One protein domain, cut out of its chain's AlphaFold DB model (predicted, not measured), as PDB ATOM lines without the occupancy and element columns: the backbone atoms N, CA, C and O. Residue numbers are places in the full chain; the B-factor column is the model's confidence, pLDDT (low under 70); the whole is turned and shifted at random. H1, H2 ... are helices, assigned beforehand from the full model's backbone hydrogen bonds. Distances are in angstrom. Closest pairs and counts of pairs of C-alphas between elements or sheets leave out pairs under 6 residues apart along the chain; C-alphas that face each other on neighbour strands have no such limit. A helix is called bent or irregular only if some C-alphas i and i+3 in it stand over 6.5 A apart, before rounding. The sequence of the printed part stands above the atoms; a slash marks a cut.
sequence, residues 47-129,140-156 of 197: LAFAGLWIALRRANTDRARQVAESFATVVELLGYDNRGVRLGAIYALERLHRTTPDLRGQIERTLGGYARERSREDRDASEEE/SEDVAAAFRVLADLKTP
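This is residues 47 to 129 and 140 to 156 of the 197 residues of an uncharacterized protein of Roseospira navarrensis (UniProt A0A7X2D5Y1). Three helices, H2, H3 and H4, pack together in a small up-and-down bundle, and a long, kinked helix, H1, reaches it with its last residues, 71 to 77, which pack on H2. The body is compact, but two helical arms stick out at opposite ends and make the length: residues 47 to 63 of H1 at one end, residues 123 to 129, of which 123 to 128 belong to H3, at the other. The printed part has 100 residues with four named helices, in the order H1, H2, H3, H4, and no named strand: the class is all helix. The whole is loose, with a radius of gyration of the C-alphas of 18.1 A, and a rod spanning 71 by 29 by 17 A.

H1, residues 47 to 77, begins at C-alpha 47 at (-42.369, -23.585, 49.797) and is 44.0 A long from first to last C-alpha, with a kink of 27 degrees near residue 61. H2, residues 83 to 99, is 24.7 A long. H3, residues 101 to 128, is 42.0 A long and ends at C-alpha 128 at (-10.354, 1.312, -7.528); it is irregular, with C-alphas 102 and 105 at 7.6 A. H4, residues 141 to 153, is 18.2 A long and ends at C-alpha 153 at (-14.227, 6.319, 25.993).

H1 touches H2 with residues 71 to 77 alone, at a steep tilt of 40 degrees, opposite ways; the closest C-alphas are those of Val 74 and Ala 89, 5.3 A apart. These two form a helical hairpin. H2 is the hub and touches the three other helices. H2 and H3 are a second helical hairpin, at a shallow tilt of 24 degrees, opposite ways; H3 touches H2 with residues 103 to 111 alone, and the closest C-alphas are those of His 97 and Arg 104, 5.1 A. H2 and H4 touch at a shallow tilt of 8 degrees, the same way, closest at the C-alphas of Leu 87 and Asp 142, 5.5 A. H3 touches H4 with residues 108 to 119 alone, at a shallow tilt of 32 degrees, opposite ways, closest at the C-alphas of Ala 115 and Val 143, 5.3 A. H1 and H3 are near each other; H1 and H4 are apart. Every O i to N i+4 pair is within hydrogen-bond range in H2 and H4, against 23 of 27 in H1 and 22 of 24 in H3.

The C-alphas of Leu 47 and Glu 129 are the two farthest apart, at 71.2 A. The links H1 to H2 and H2 to H3 are tight. Residues 130 to 139 are not printed, in the link across the cut from H3 to H4; C-alphas 129 and 140 are 15.7 A apart. The mean pLDDT of the printed part is 83.6; residues 47 to 62, 128 to 129 and 156 are under 70.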
ATOM      1  N   LEU A  47     -42.313 -23.716  51.260       55.94
ATOM      2  CA  LEU A  47     -42.369 -23.585  49.797       55.94
ATOM      3  C   LEU A  47     -42.600 -22.136  49.344       55.94
ATOM      4  O   LEU A  47     -41.995 -21.706  48.362       55.94
ATOM      5  N   ALA A  48     -43.404 -21.359  50.077       59.47
ATOM      6  CA  ALA A  48     -43.596 -19.936  49.793       59.47
ATOM      7  C   ALA A  48     -42.298 -19.129  49.990       59.47
ATOM      8  O   ALA A  48     -41.954 -18.294  49.152       59.47
ATOM      9  N   PHE A  49     -41.529 -19.424  51.047       57.47
ATOM     10  CA  PHE A  49     -40.240 -18.771  51.301       57.47
ATOM     11  C   PHE A  49     -39.176 -19.150  50.259       57.47
ATOM     12  O   PHE A  49     -38.440 -18.283  49.784       57.47
ATOM     13  N   ALA A  50     -39.121 -20.421  49.845       60.47
ATOM     14  CA  ALA A  50     -38.230 -20.875  48.777       60.47
ATOM     15  C   ALA A  50     -38.600 -20.257  47.417       60.47
ATOM     16  O   ALA A  50     -37.717 -19.801  46.689       60.47
ATOM     17  N   GLY A  51     -39.896 -20.172  47.096       59.09
ATOM     18  CA  GLY A  51     -40.395 -19.496  45.897       59.09
ATOM     19  C   GLY A  51     -40.030 -18.010  45.868       59.09
ATOM     20  O   GLY A  51     -39.531 -17.522  44.853       59.09
ATOM     21  N   LEU A  52     -40.178 -17.314  47.000       58.50
ATOM     22  CA  LEU A  52     -39.780 -15.912  47.151       58.50
ATOM     23  C   LEU A  52     -38.256 -15.726  47.027       58.50
ATOM     24  O   LEU A  52     -37.802 -14.800  46.359       58.50
ATOM     25  N   TRP A  53     -37.449 -16.633  47.590       51.91
ATOM     26  CA  TRP A  53     -35.985 -16.585  47.464       51.91
ATOM     27  C   TRP A  53     -35.525 -16.836  46.020       51.91
ATOM     28  O   TRP A  53     -34.654 -16.132  45.503       51.91
ATOM     29  N   ILE A  54     -36.135 -17.803  45.330       61.28
ATOM     30  CA  ILE A  54     -35.853 -18.083  43.916       61.28
ATOM     31  C   ILE A  54     -36.275 -16.891  43.042       61.28
ATOM     32  O   ILE A  54     -35.525 -16.515  42.142       61.28
ATOM     33  N   ALA A  55     -37.412 -16.247  43.327       57.69
ATOM     34  CA  ALA A  55     -37.859 -15.044  42.620       57.69
ATOM     35  C   ALA A  55     -36.896 -13.856  42.812       57.69
ATOM     36  O   ALA A  55     -36.527 -13.196  41.841       57.69
ATOM     37  N   LEU A  56     -36.398 -13.639  44.035       58.66
ATOM     38  CA  LEU A  56     -35.401 -12.599  44.316       58.66
ATOM     39  C   LEU A  56     -34.052 -12.875  43.628       58.66
ATOM     40  O   LEU A  56     -33.383 -11.939  43.192       58.66
ATOM     41  N   ARG A  57     -33.657 -14.148  43.461       55.41
ATOM     42  CA  ARG A  57     -32.453 -14.516  42.689       55.41
ATOM     43  C   ARG A  57     -32.630 -14.337  41.175       55.41
ATOM     44  O   ARG A  57     -31.666 -13.978  40.496       55.41
ATOM     45  N   ARG A  58     -33.839 -14.545  40.641       53.03
ATOM     46  CA  ARG A  58     -34.133 -14.345  39.208       53.03
ATOM     47  C   ARG A  58     -33.993 -12.880  38.793       53.03
ATOM     48  O   ARG A  58     -33.324 -12.609  37.803       53.03
ATOM     49  N   ALA A  59     -34.443 -11.946  39.632       56.31
ATOM     50  CA  ALA A  59     -34.401 -10.512  39.331       56.31
ATOM     51  C   ALA A  59     -32.991  -9.953  39.026       56.31
ATOM     52  O   ALA A  59     -32.853  -9.018  38.239       56.31
ATOM     53  N   ASN A  60     -31.930 -10.518  39.614       55.22
ATOM     54  CA  ASN A  60     -30.552 -10.122  39.289       55.22
ATOM     55  C   ASN A  60     -30.002 -10.833  38.044       55.22
ATOM     56  O   ASN A  60     -29.157 -10.275  37.348       55.22
ATOM     57  N   THR A  61     -30.499 -12.033  37.739       60.38
ATOM     58  CA  THR A  61     -30.091 -12.791  36.544       60.38
ATOM     59  C   THR A  61     -30.699 -12.185  35.275       60.38
ATOM     60  O   THR A  61     -30.054 -12.159  34.229       60.38
ATOM     61  N   ASP A  62     -31.907 -11.631  35.381       66.56
ATOM     62  CA  ASP A  62     -32.629 -11.049  34.246       66.56
ATOM     63  C   ASP A  62     -31.980  -9.751  33.747       66.56
ATOM     64  O   ASP A  62     -31.883  -9.535  32.540       66.56
ATOM     65  N   ARG A  63     -31.426  -8.923  34.646       73.56
ATOM     66  CA  ARG A  63     -30.719  -7.692  34.247       73.56
ATOM     67  C   ARG A  63     -29.463  -7.975  33.427       73.56
ATOM     68  O   ARG A  63     -29.230  -7.309  32.424       73.56
ATOM     69  N   ALA A  64     -28.658  -8.953  33.842       77.06
ATOM     70  CA  ALA A  64     -27.442  -9.315  33.117       77.06
ATOM     71  C   ALA A  64     -27.762  -9.855  31.714       77.06
ATOM     72  O   ALA A  64     -27.095  -9.486  30.747       77.06
ATOM     73  N   ARG A  65     -28.823 -10.665  31.591       81.06
ATOM     74  CA  ARG A  65     -29.316 -11.147  30.291       81.06
ATOM     75  C   ARG A  65     -29.794 -10.010  29.400       81.06
ATOM     76  O   ARG A  65     -29.337  -9.909  28.270       81.06
ATOM     77  N   GLN A  66     -30.614  -9.109  29.932       85.50
ATOM     78  CA  GLN A  66     -31.160  -7.992  29.166       85.50
ATOM     79  C   GLN A  66     -30.065  -7.073  28.601       85.50
ATOM     80  O   GLN A  66     -30.161  -6.606  27.464       85.50
ATOM     81  N   VAL A  67     -29.005  -6.819  29.372       86.75
ATOM     82  CA  VAL A  67     -27.866  -6.015  28.905       86.75
ATOM     83  C   VAL A  67     -27.075  -6.752  27.819       86.75
ATOM     84  O   VAL A  67     -26.693  -6.129  26.830       86.75
ATOM     85  N   ALA A  68     -26.859  -8.063  27.966       85.75
ATOM     86  CA  ALA A  68     -26.169  -8.871  26.960       85.75
ATOM     87  C   ALA A  68     -26.961  -8.969  25.644       85.75
ATOM     88  O   ALA A  68     -26.384  -8.815  24.571       85.75
ATOM     89  N   GLU A  69     -28.280  -9.152  25.721       88.94
ATOM     90  CA  GLU A  69     -29.185  -9.154  24.564       88.94
ATOM     91  C   GLU A  69     -29.205  -7.790  23.864       88.94
ATOM     92  O   GLU A  69     -29.117  -7.713  22.636       88.94
ATOM     93  N   SER A  70     -29.237  -6.702  24.642       89.31
ATOM     94  CA  SER A  70     -29.151  -5.339  24.100       89.31
ATOM     95  C   SER A  70     -27.820  -5.111  23.384       89.31
ATOM     96  O   SER A  70     -27.798  -4.554  22.291       89.31
ATOM     97  N   PHE A  71     -26.708  -5.569  23.968       91.62
ATOM     98  CA  PHE A  71     -25.395  -5.492  23.331       91.62
ATOM     99  C   PHE A  71     -25.353  -6.293  22.024       91.62
ATOM    100  O   PHE A  71     -24.939  -5.747  21.006       91.62
ATOM    101  N   ALA A  72     -25.826  -7.543  22.025       92.69
ATOM    102  CA  ALA A  72     -25.865  -8.384  20.829       92.69
ATOM    103  C   ALA A  72     -26.683  -7.740  19.699       92.69
ATOM    104  O   ALA A  72     -26.197  -7.638  18.576       92.69
ATOM    105  N   THR A  73     -27.866  -7.215  20.029       93.75
ATOM    106  CA  THR A  73     -28.739  -6.517  19.074       93.75
ATOM    107  C   THR A  73     -28.025  -5.316  18.455       93.75
ATOM    108  O   THR A  73     -28.039  -5.126  17.245       93.75
ATOM    109  N   VAL A  74     -27.359  -4.498  19.273       94.31
ATOM    110  CA  VAL A  74     -26.651  -3.312  18.776       94.31
ATOM    111  C   VAL A  74     -25.451  -3.691  17.900       94.31
ATOM    112  O   VAL A  74     -25.192  -3.018  16.906       94.31
ATOM    113  N   VAL A  75     -24.731  -4.767  18.232       93.19
ATOM    114  CA  VAL A  75     -23.627  -5.270  17.397       93.19
ATOM    115  C   VAL A  75     -24.136  -5.769  16.046       93.19
ATOM    116  O   VAL A  75     -23.500  -5.507  15.032       93.19
ATOM    117  N   GLU A  76     -25.291  -6.426  16.010       93.19
ATOM    118  CA  GLU A  76     -25.930  -6.837  14.759       93.19
ATOM    119  C   GLU A  76     -26.322  -5.625  13.901       93.19
ATOM    120  O   GLU A  76     -26.022  -5.590  12.710       93.19
ATOM    121  N   LEU A  77     -26.895  -4.582  14.520       92.56
ATOM    122  CA  LEU A  77     -27.238  -3.324  13.841       92.56
ATOM    123  C   LEU A  77     -26.021  -2.630  13.206       92.56
ATOM    124  O   LEU A  77     -26.160  -1.917  12.213       92.56
ATOM    125  N   LEU A  78     -24.822  -2.860  13.743       91.94
ATOM    126  CA  LEU A  78     -23.575  -2.317  13.208       91.94
ATOM    127  C   LEU A  78     -23.178  -2.947  11.858       91.94
ATOM    128  O   LEU A  78     -22.443  -2.327  11.096       91.94
ATOM    129  N   GLY A  79     -23.683  -4.146  11.556       87.75
ATOM    130  CA  GLY A  79     -23.438  -4.861  10.302       87.75
ATOM    131  C   GLY A  79     -24.404  -4.522   9.163       87.75
ATOM    132  O   GLY A  79     -24.269  -5.086   8.085       87.75
ATOM    133  N   TYR A  80     -25.385  -3.638   9.372       89.12
ATOM    134  CA  TYR A  80     -26.333  -3.269   8.315       89.12
ATOM    135  C   TYR A  80     -25.728  -2.267   7.319       89.12
ATOM    136  O   TYR A  80     -25.043  -1.316   7.698       89.12
ATOM    137  N   ASP A  81     -26.095  -2.390   6.042       85.38
ATOM    138  CA  ASP A  81     -25.617  -1.500   4.968       85.38
ATOM    139  C   ASP A  81     -26.136  -0.056   5.089       85.38
ATOM    140  O   ASP A  81     -25.563   0.886   4.534       85.38
ATOM    141  N   ASN A  82     -27.185   0.160   5.885       86.56
ATOM    142  CA  ASN A  82     -27.755   1.482   6.111       86.56
ATOM    143  C   ASN A  82     -26.904   2.318   7.087       86.56
ATOM    144  O   ASN A  82     -26.842   2.036   8.287       86.56
ATOM    145  N   ARG A  83     -26.331   3.423   6.585       89.00
ATOM    146  CA  ARG A  83     -25.515   4.376   7.362       89.00
ATOM    147  C   ARG A  83     -26.213   4.881   8.632       89.00
ATOM    148  O   ARG A  83     -25.586   4.944   9.686       89.00
ATOM    149  N   GLY A  84     -27.503   5.213   8.559       85.19
ATOM    150  CA  GLY A  84     -28.259   5.720   9.709       85.19
ATOM    151  C   GLY A  84     -28.411   4.682  10.824       85.19
ATOM    152  O   GLY A  84     -28.330   5.021  12.004       85.19
ATOM    153  N   VAL A  85     -28.557   3.406  10.453       90.81
ATOM    154  CA  VAL A  85     -28.641   2.292  11.410       90.81
ATOM    155  C   VAL A  85     -27.297   2.084  12.107       90.81
ATOM    156  O   VAL A  85     -27.262   1.982  13.334       90.81
ATOM    157  N   ARG A  86     -26.184   2.127  11.361       93.00
ATOM    158  CA  ARG A  86     -24.834   1.997  11.938       93.00
ATOM    159  C   ARG A  86     -24.488   3.142  12.884       93.00
ATOM    160  O   ARG A  86     -23.988   2.898  13.978       93.00
ATOM    161  N   LEU A  87     -24.816   4.383  12.518       93.56
ATOM    162  CA  LEU A  87     -24.652   5.536  13.411       93.56
ATOM    163  C   LEU A  87     -25.473   5.370  14.697       93.56
ATOM    164  O   LEU A  87     -24.951   5.569  15.795       93.56
ATOM    165  N   GLY A  88     -26.731   4.934  14.577       91.56
ATOM    166  CA  GLY A  88     -27.573   4.611  15.729       91.56
ATOM    167  C   GLY A  88     -26.950   3.540  16.631       91.56
ATOM    168  O   GLY A  88     -26.950   3.691  17.855       91.56
ATOM    169  N   ALA A  89     -26.355   2.503  16.037       95.19
ATOM    170  CA  ALA A  89     -25.669   1.442  16.764       95.19
ATOM    171  C   ALA A  89     -24.422   1.950  17.514       95.19
ATOM    172  O   ALA A  89     -24.245   1.643  18.694       95.19
ATOM    173  N   ILE A  90     -23.596   2.791  16.880       95.81
ATOM    174  CA  ILE A  90     -22.397   3.389  17.498       95.81
ATOM    175  C   ILE A  90     -22.768   4.200  18.748       95.81
ATOM    176  O   ILE A  90     -22.177   4.009  19.814       95.81
ATOM    177  N   TYR A  91     -23.786   5.059  18.656       94.94
ATOM    178  CA  TYR A  91     -24.240   5.856  19.801       94.94
ATOM    179  C   TYR A  91     -24.943   5.016  20.878       94.94
ATOM    180  O   TYR A  91     -24.847   5.316  22.073       94.94
ATOM    181  N   ALA A  92     -25.617   3.929  20.495       94.38
ATOM    182  CA  ALA A  92     -26.166   2.979  21.457       94.38
ATOM    183  C   ALA A  92     -25.053   2.261  22.245       94.38
ATOM    184  O   ALA A  92     -25.169   2.122  23.468       94.38
ATOM    185  N   LEU A  93     -23.948   1.883  21.587       94.56
ATOM    186  CA  LEU A  93     -22.760   1.322  22.247       94.56
ATOM    187  C   LEU A  93     -22.101   2.321  23.201       94.56
ATOM    188  O   LEU A  93     -21.731   1.939  24.311       94.56
ATOM    189  N   GLU A  94     -22.005   3.600  22.826       94.50
ATOM    190  CA  GLU A  94     -21.512   4.661  23.720       94.50
ATOM    191  C   GLU A  94     -22.353   4.734  25.004       94.50
ATOM    192  O   GLU A  94     -21.823   4.799  26.120       94.50
ATOM    193  N   ARG A  95     -23.683   4.672  24.865       93.69
ATOM    194  CA  ARG A  95     -24.592   4.677  26.015       93.69
ATOM    195  C   ARG A  95     -24.405   3.435  26.887       93.69
ATOM    196  O   ARG A  95     -24.266   3.589  28.101       93.69
ATOM    197  N   LEU A  96     -24.347   2.244  26.287       91.69
ATOM    198  CA  LEU A  96     -24.096   0.975  26.987       91.69
ATOM    199  C   LEU A  96     -22.762   0.993  27.743       91.69
ATOM    200  O   LEU A  96     -22.696   0.551  28.889       91.69
ATOM    201  N   HIS A  97     -21.719   1.572  27.149       92.25
ATOM    202  CA  HIS A  97     -20.409   1.720  27.779       92.25
ATOM    203  C   HIS A  97     -20.465   2.597  29.042       92.25
ATOM    204  O   HIS A  97     -19.806   2.319  30.052       92.25
ATOM    205  N   ARG A  98     -21.268   3.671  29.008       89.88
ATOM    206  CA  ARG A  98     -21.464   4.557  30.164       89.88
ATOM    207  C   ARG A  98     -22.276   3.891  31.273       89.88
ATOM    208  O   ARG A  98     -21.954   4.098  32.442       89.88
ATOM    209  N   THR A  99     -23.294   3.101  30.930       89.44
ATOM    210  CA  THR A  99     -24.196   2.478  31.913       89.44
ATOM    211  C   THR A  99     -23.659   1.179  32.507       89.44
ATOM    212  O   THR A  99     -23.964   0.884  33.660       89.44
ATOM    213  N   THR A 100     -22.857   0.420  31.756       88.94
ATOM    214  CA  THR A 100     -22.436  -0.936  32.138       88.94
ATOM    215  C   THR A 100     -20.909  -1.035  32.210       88.94
ATOM    216  O   THR A 100     -20.259  -1.225  31.179       88.94
ATOM    217  N   PRO A 101     -20.302  -0.936  33.410       87.44
ATOM    218  CA  PRO A 101     -18.847  -0.973  33.558       87.44
ATOM    219  C   PRO A 101     -18.232  -2.304  33.103       87.44
ATOM    220  O   PRO A 101     -17.148  -2.304  32.522       87.44
ATOM    221  N   ASP A 102     -18.949  -3.412  33.293       87.88
ATOM    222  CA  ASP A 102     -18.465  -4.764  32.987       87.88
ATOM    223  C   ASP A 102     -18.247  -4.999  31.483       87.88
ATOM    224  O   ASP A 102     -17.409  -5.808  31.091       87.88
ATOM    225  N   LEU A 103     -18.962  -4.261  30.624       88.62
ATOM    226  CA  LEU A 103     -18.888  -4.407  29.166       88.62
ATOM    227  C   LEU A 103     -17.927  -3.429  28.491       88.62
ATOM    228  O   LEU A 103     -17.712  -3.533  27.283       88.62
ATOM    229  N   ARG A 104     -17.316  -2.497  29.233       90.75
ATOM    230  CA  ARG A 104     -16.514  -1.412  28.644       90.75
ATOM    231  C   ARG A 104     -15.420  -1.912  27.712       90.75
ATOM    232  O   ARG A 104     -15.392  -1.548  26.541       90.75
ATOM    233  N   GLY A 105     -14.592  -2.835  28.197       91.25
ATOM    234  CA  GLY A 105     -13.502  -3.392  27.397       91.25
ATOM    235  C   GLY A 105     -13.984  -4.207  26.192       91.25
ATOM    236  O   GLY A 105     -13.274  -4.303  25.194       91.25
ATOM    237  N   GLN A 106     -15.180  -4.802  26.254       93.00
ATOM    238  CA  GLN A 106     -15.761  -5.499  25.107       93.00
ATOM    239  C   GLN A 106     -16.245  -4.503  24.050       93.00
ATOM    240  O   GLN A 106     -15.897  -4.655  22.884       93.00
ATOM    241  N   ILE A 107     -16.951  -3.450  24.469       93.56
ATOM    242  CA  ILE A 107     -17.443  -2.380  23.591       93.56
ATOM    243  C   ILE A 107     -16.282  -1.661  22.892       93.56
ATOM    244  O   ILE A 107     -16.330  -1.472  21.680       93.56
ATOM    245  N   GLU A 108     -15.210  -1.328  23.619       94.44
ATOM    246  CA  GLU A 108     -14.006  -0.712  23.042       94.44
ATOM    247  C   GLU A 108     -13.366  -1.588  21.956       94.44
ATOM    248  O   GLU A 108     -13.000  -1.091  20.890       94.44
ATOM    249  N   ARG A 109     -13.248  -2.902  22.199       95.31
ATOM    250  CA  ARG A 109     -12.703  -3.847  21.211       95.31
ATOM    251  C   ARG A 109     -13.600  -3.967  19.985       95.31
ATOM    252  O   ARG A 109     -13.081  -3.986  18.872       95.31
ATOM    253  N   THR A 110     -14.916  -4.025  20.177       95.19
ATOM    254  CA  THR A 110     -15.877  -4.120  19.073       95.19
ATOM    255  C   THR A 110     -15.872  -2.857  18.213       95.19
ATOM    256  O   THR A 110     -15.713  -2.964  17.001       95.19
ATOM    257  N   LEU A 111     -15.949  -1.665  18.818       94.31
ATOM    258  CA  LEU A 111     -15.856  -0.390  18.092       94.31
ATOM    259  C   LEU A 111     -14.501  -0.229  17.391       94.31
ATOM    260  O   LEU A 111     -14.450   0.233  16.255       94.31
ATOM    261  N   GLY A 112     -13.404  -0.625  18.046       94.75
ATOM    262  CA  GLY A 112     -12.065  -0.569  17.458       94.75
ATOM    263  C   GLY A 112     -11.892  -1.517  16.271       94.75
ATOM    264  O   GLY A 112     -11.271  -1.145  15.277       94.75
ATOM    265  N   GLY A 113     -12.460  -2.723  16.355       95.38
ATOM    266  CA  GLY A 113     -12.501  -3.676  15.246       95.38
ATOM    267  C   GLY A 113     -13.313  -3.142  14.071       95.38
ATOM    268  O   GLY A 113     -12.800  -3.098  12.957       95.38
ATOM    269  N   TYR A 114     -14.525  -2.652  14.344       94.31
ATOM    270  CA  TYR A 114     -15.398  -2.049  13.337       94.31
ATOM    271  C   TYR A 114     -14.727  -0.880  12.605       94.31
ATOM    272  O   TYR A 114     -14.653  -0.881  11.380       94.31
ATOM    273  N   ALA A 115     -14.176   0.090  13.345       92.62
ATOM    274  CA  ALA A 115     -13.529   1.258  12.750       92.62
ATOM    275  C   ALA A 115     -12.329   0.866  11.874       92.62
ATOM    276  O   ALA A 115     -12.121   1.451  10.814       92.62
ATOM    277  N   ARG A 116     -11.550  -0.142  12.295       93.25
ATOM    278  CA  ARG A 116     -10.412  -0.644  11.519       93.25
ATOM    279  C   ARG A 116     -10.859  -1.316  10.227       93.25
ATOM    280  O   ARG A 116     -10.245  -1.058   9.197       93.25
ATOM    281  N   GLU A 117     -11.876  -2.168  10.291       92.75
ATOM    282  CA  GLU A 117     -12.360  -2.896   9.118       92.75
ATOM    283  C   GLU A 117     -12.965  -1.941   8.094       92.75
ATOM    284  O   GLU A 117     -12.491  -1.870   6.964       92.75
ATOM    285  N   ARG A 118     -13.886  -1.079   8.530       90.69
ATOM    286  CA  ARG A 118     -14.538  -0.119   7.640       90.69
ATOM    287  C   ARG A 118     -13.552   0.882   7.028       90.69
ATOM    288  O   ARG A 118     -13.656   1.206   5.855       90.69
ATOM    289  N   SER A 119     -12.529   1.305   7.780       88.75
ATOM    290  CA  SER A 119     -11.467   2.166   7.232       88.75
ATOM    291  C   SER A 119     -10.627   1.503   6.133       88.75
ATOM    292  O   SER A 119     -10.070   2.205   5.293       88.75
ATOM    293  N   ARG A 120     -10.500   0.166   6.146       88.50
ATOM    294  CA  ARG A 120      -9.806  -0.575   5.083       88.50
ATOM    295  C   ARG A 120     -10.670  -0.650   3.843       88.50
ATOM    296  O   ARG A 120     -10.186  -0.301   2.782       88.50
ATOM    297  N   GLU A 121     -11.937  -1.013   4.007       87.06
ATOM    298  CA  GLU A 121     -12.903  -1.051   2.908       87.06
ATOM    299  C   GLU A 121     -13.016   0.307   2.204       87.06
ATOM    300  O   GLU A 121     -12.970   0.365   0.981       87.06
ATOM    301  N   ASP A 122     -13.093   1.406   2.963       83.56
ATOM    302  CA  ASP A 122     -13.149   2.758   2.393       83.56
ATOM    303  C   ASP A 122     -11.869   3.104   1.612       83.56
ATOM    304  O   ASP A 122     -11.924   3.768   0.576       83.56
ATOM    305  N   ARG A 123     -10.703   2.645   2.087       81.75
ATOM    306  CA  ARG A 123      -9.424   2.854   1.400       81.75
ATOM    307  C   ARG A 123      -9.328   2.025   0.123       81.75
ATOM    308  O   ARG A 123      -8.907   2.560  -0.895       81.75
ATOM    309  N   ASP A 124      -9.720   0.759   0.183       84.44
ATOM    310  CA  ASP A 124      -9.657  -0.157  -0.954       84.44
ATOM    311  C   ASP A 124     -10.655   0.292  -2.048       84.44
ATOM    312  O   ASP A 124     -10.307   0.316  -3.225       84.44
ATOM    313  N   ALA A 125     -11.840   0.793  -1.664       78.44
ATOM    314  CA  ALA A 125     -12.791   1.423  -2.588       78.44
ATOM    315  C   ALA A 125     -12.239   2.707  -3.239       78.44
ATOM    316  O   ALA A 125     -12.474   2.958  -4.420       78.44
ATOM    317  N   SER A 126     -11.465   3.501  -2.491       71.62
ATOM    318  CA  SER A 126     -10.838   4.733  -3.000       71.62
ATOM    319  C   SER A 126      -9.677   4.479  -3.974       71.62
ATOM    320  O   SER A 126      -9.280   5.394  -4.691       71.62
ATOM    321  N   GLU A 127      -9.080   3.281  -3.979       71.50
ATOM    322  CA  GLU A 127      -7.989   2.913  -4.899       71.50
ATOM    323  C   GLU A 127      -8.511   2.387  -6.253       71.50
ATOM    324  O   GLU A 127      -7.811   2.508  -7.260       71.50
ATOM    325  N   GLU A 128      -9.733   1.840  -6.300       68.06
ATOM    326  CA  GLU A 128     -10.354   1.312  -7.528       68.06
ATOM    327  C   GLU A 128     -11.137   2.366  -8.329       68.06
ATOM    328  O   GLU A 128     -11.164   2.308  -9.561       68.06
ATOM    329  N   GLU A 129     -11.736   3.360  -7.668       60.50
ATOM    330  CA  GLU A 129     -12.364   4.498  -8.340       60.50
ATOM    331  C   GLU A 129     -11.352   5.638  -8.505       60.50
ATOM    332  O   GLU A 129     -10.932   6.277  -7.545       60.50
ATOM    333  N   SER A 140     -15.953   7.731   5.990       81.12
ATOM    334  CA  SER A 140     -17.359   7.413   6.204       81.12
ATOM    335  C   SER A 140     -17.782   7.902   7.598       81.12
ATOM    336  O   SER A 140     -17.073   7.728   8.592       81.12
ATOM    337  N   GLU A 141     -18.893   8.640   7.659       88.56
ATOM    338  CA  GLU A 141     -19.313   9.403   8.845       88.56
ATOM    339  C   GLU A 141     -19.405   8.525  10.107       88.56
ATOM    340  O   GLU A 141     -19.116   8.961  11.221       88.56
ATOM    341  N   ASP A 142     -19.745   7.253   9.920       88.06
ATOM    342  CA  ASP A 142     -19.753   6.211  10.943       88.06
ATOM    343  C   ASP A 142     -18.351   5.854  11.467       88.06
ATOM    344  O   ASP A 142     -18.188   5.657  12.669       88.06
ATOM    345  N   VAL A 143     -17.320   5.828  10.624       90.94
ATOM    346  CA  VAL A 143     -15.916   5.643  11.025       90.94
ATOM    347  C   VAL A 143     -15.446   6.834  11.858       90.94
ATOM    348  O   VAL A 143     -14.868   6.651  12.934       90.94
ATOM    349  N   ALA A 144     -15.758   8.057  11.422       91.06
ATOM    350  CA  ALA A 144     -15.459   9.267  12.186       91.06
ATOM    351  C   ALA A 144     -16.187   9.278  13.546       91.06
ATOM    352  O   ALA A 144     -15.578   9.584  14.578       91.06
ATOM    353  N   ALA A 145     -17.464   8.883  13.572       92.56
ATOM    354  CA  ALA A 145     -18.241   8.741  14.800       92.56
ATOM    355  C   ALA A 145     -17.653   7.668  15.729       92.56
ATOM    356  O   ALA A 145     -17.490   7.919  16.924       92.56
ATOM    357  N   ALA A 146     -17.260   6.508  15.197       93.19
ATOM    358  CA  ALA A 146     -16.649   5.434  15.977       93.19
ATOM    359  C   ALA A 146     -15.324   5.877  16.617       93.19
ATOM    360  O   ALA A 146     -15.124   5.666  17.816       93.19
ATOM    361  N   PHE A 147     -14.445   6.557  15.869       93.31
ATOM    362  CA  PHE A 147     -13.202   7.109  16.422       93.31
ATOM    363  C   PHE A 147     -13.454   8.191  17.468       93.31
ATOM    364  O   PHE A 147     -12.777   8.211  18.498       93.31
ATOM    365  N   ARG A 148     -14.440   9.065  17.243       93.56
ATOM    366  CA  ARG A 148     -14.846  10.077  18.224       93.56
ATOM    367  C   ARG A 148     -15.308   9.427  19.526       93.56
ATOM    368  O   ARG A 148     -14.854   9.840  20.591       93.56
ATOM    369  N   VAL A 149     -16.185   8.427  19.441       92.81
ATOM    370  CA  VAL A 149     -16.668   7.692  20.615       92.81
ATOM    371  C   VAL A 149     -15.491   7.030  21.314       92.81
ATOM    372  O   VAL A 149     -15.273   7.302  22.486       92.81
ATOM    373  N   LEU A 150     -14.665   6.256  20.606       92.69
ATOM    374  CA  LEU A 150     -13.482   5.608  21.186       92.69
ATOM    375  C   LEU A 150     -12.536   6.592  21.887       92.69
ATOM    376  O   LEU A 150     -11.991   6.260  22.939       92.69
ATOM    377  N   ALA A 151     -12.346   7.791  21.331       90.69
ATOM    378  CA  ALA A 151     -11.551   8.838  21.962       90.69
ATOM    379  C   ALA A 151     -12.177   9.307  23.285       90.69
ATOM    380  O   ALA A 151     -11.459   9.393  24.281       90.69
ATOM    381  N   ASP A 152     -13.496   9.537  23.315       90.19
ATOM    382  CA  ASP A 152     -14.244   9.889  24.534       90.19
ATOM    383  C   ASP A 152     -14.194   8.759  25.579       90.19
ATOM    384  O   ASP A 152     -13.991   9.009  26.773       90.19
ATOM    385  N   LEU A 153     -14.285   7.501  25.129       86.94
ATOM    386  CA  LEU A 153     -14.227   6.319  25.993       86.94
ATOM    387  C   LEU A 153     -12.849   6.129  26.637       86.94
ATOM    388  O   LEU A 153     -12.795   5.791  27.817       86.94
ATOM    389  N   LYS A 154     -11.755   6.391  25.897       81.25
ATOM    390  CA  LYS A 154     -10.354   6.305  26.366       81.25
ATOM    391  C   LYS A 154      -9.911   7.451  27.271       81.25
ATOM    392  O   LYS A 154      -8.827   7.380  27.854       81.25
ATOM    393  N   THR A 155     -10.763   8.448  27.483       72.88
ATOM    394  CA  THR A 155     -10.550   9.512  28.469       72.88
ATOM    395  C   THR A 155     -11.088   9.245  29.894       72.88
ATOM    396  O   THR A 155     -11.427  10.218  30.578       72.88
ATOM    397  N   PRO A 156     -11.159   8.013  30.461       61.03
ATOM    398  CA  PRO A 156     -11.732   7.852  31.777       61.03
ATOM    399  C   PRO A 156     -10.659   8.092  32.851       61.03
ATOM    400  O   PRO A 156      -9.616   7.448  32.928       61.03
TER     401      PRO A 156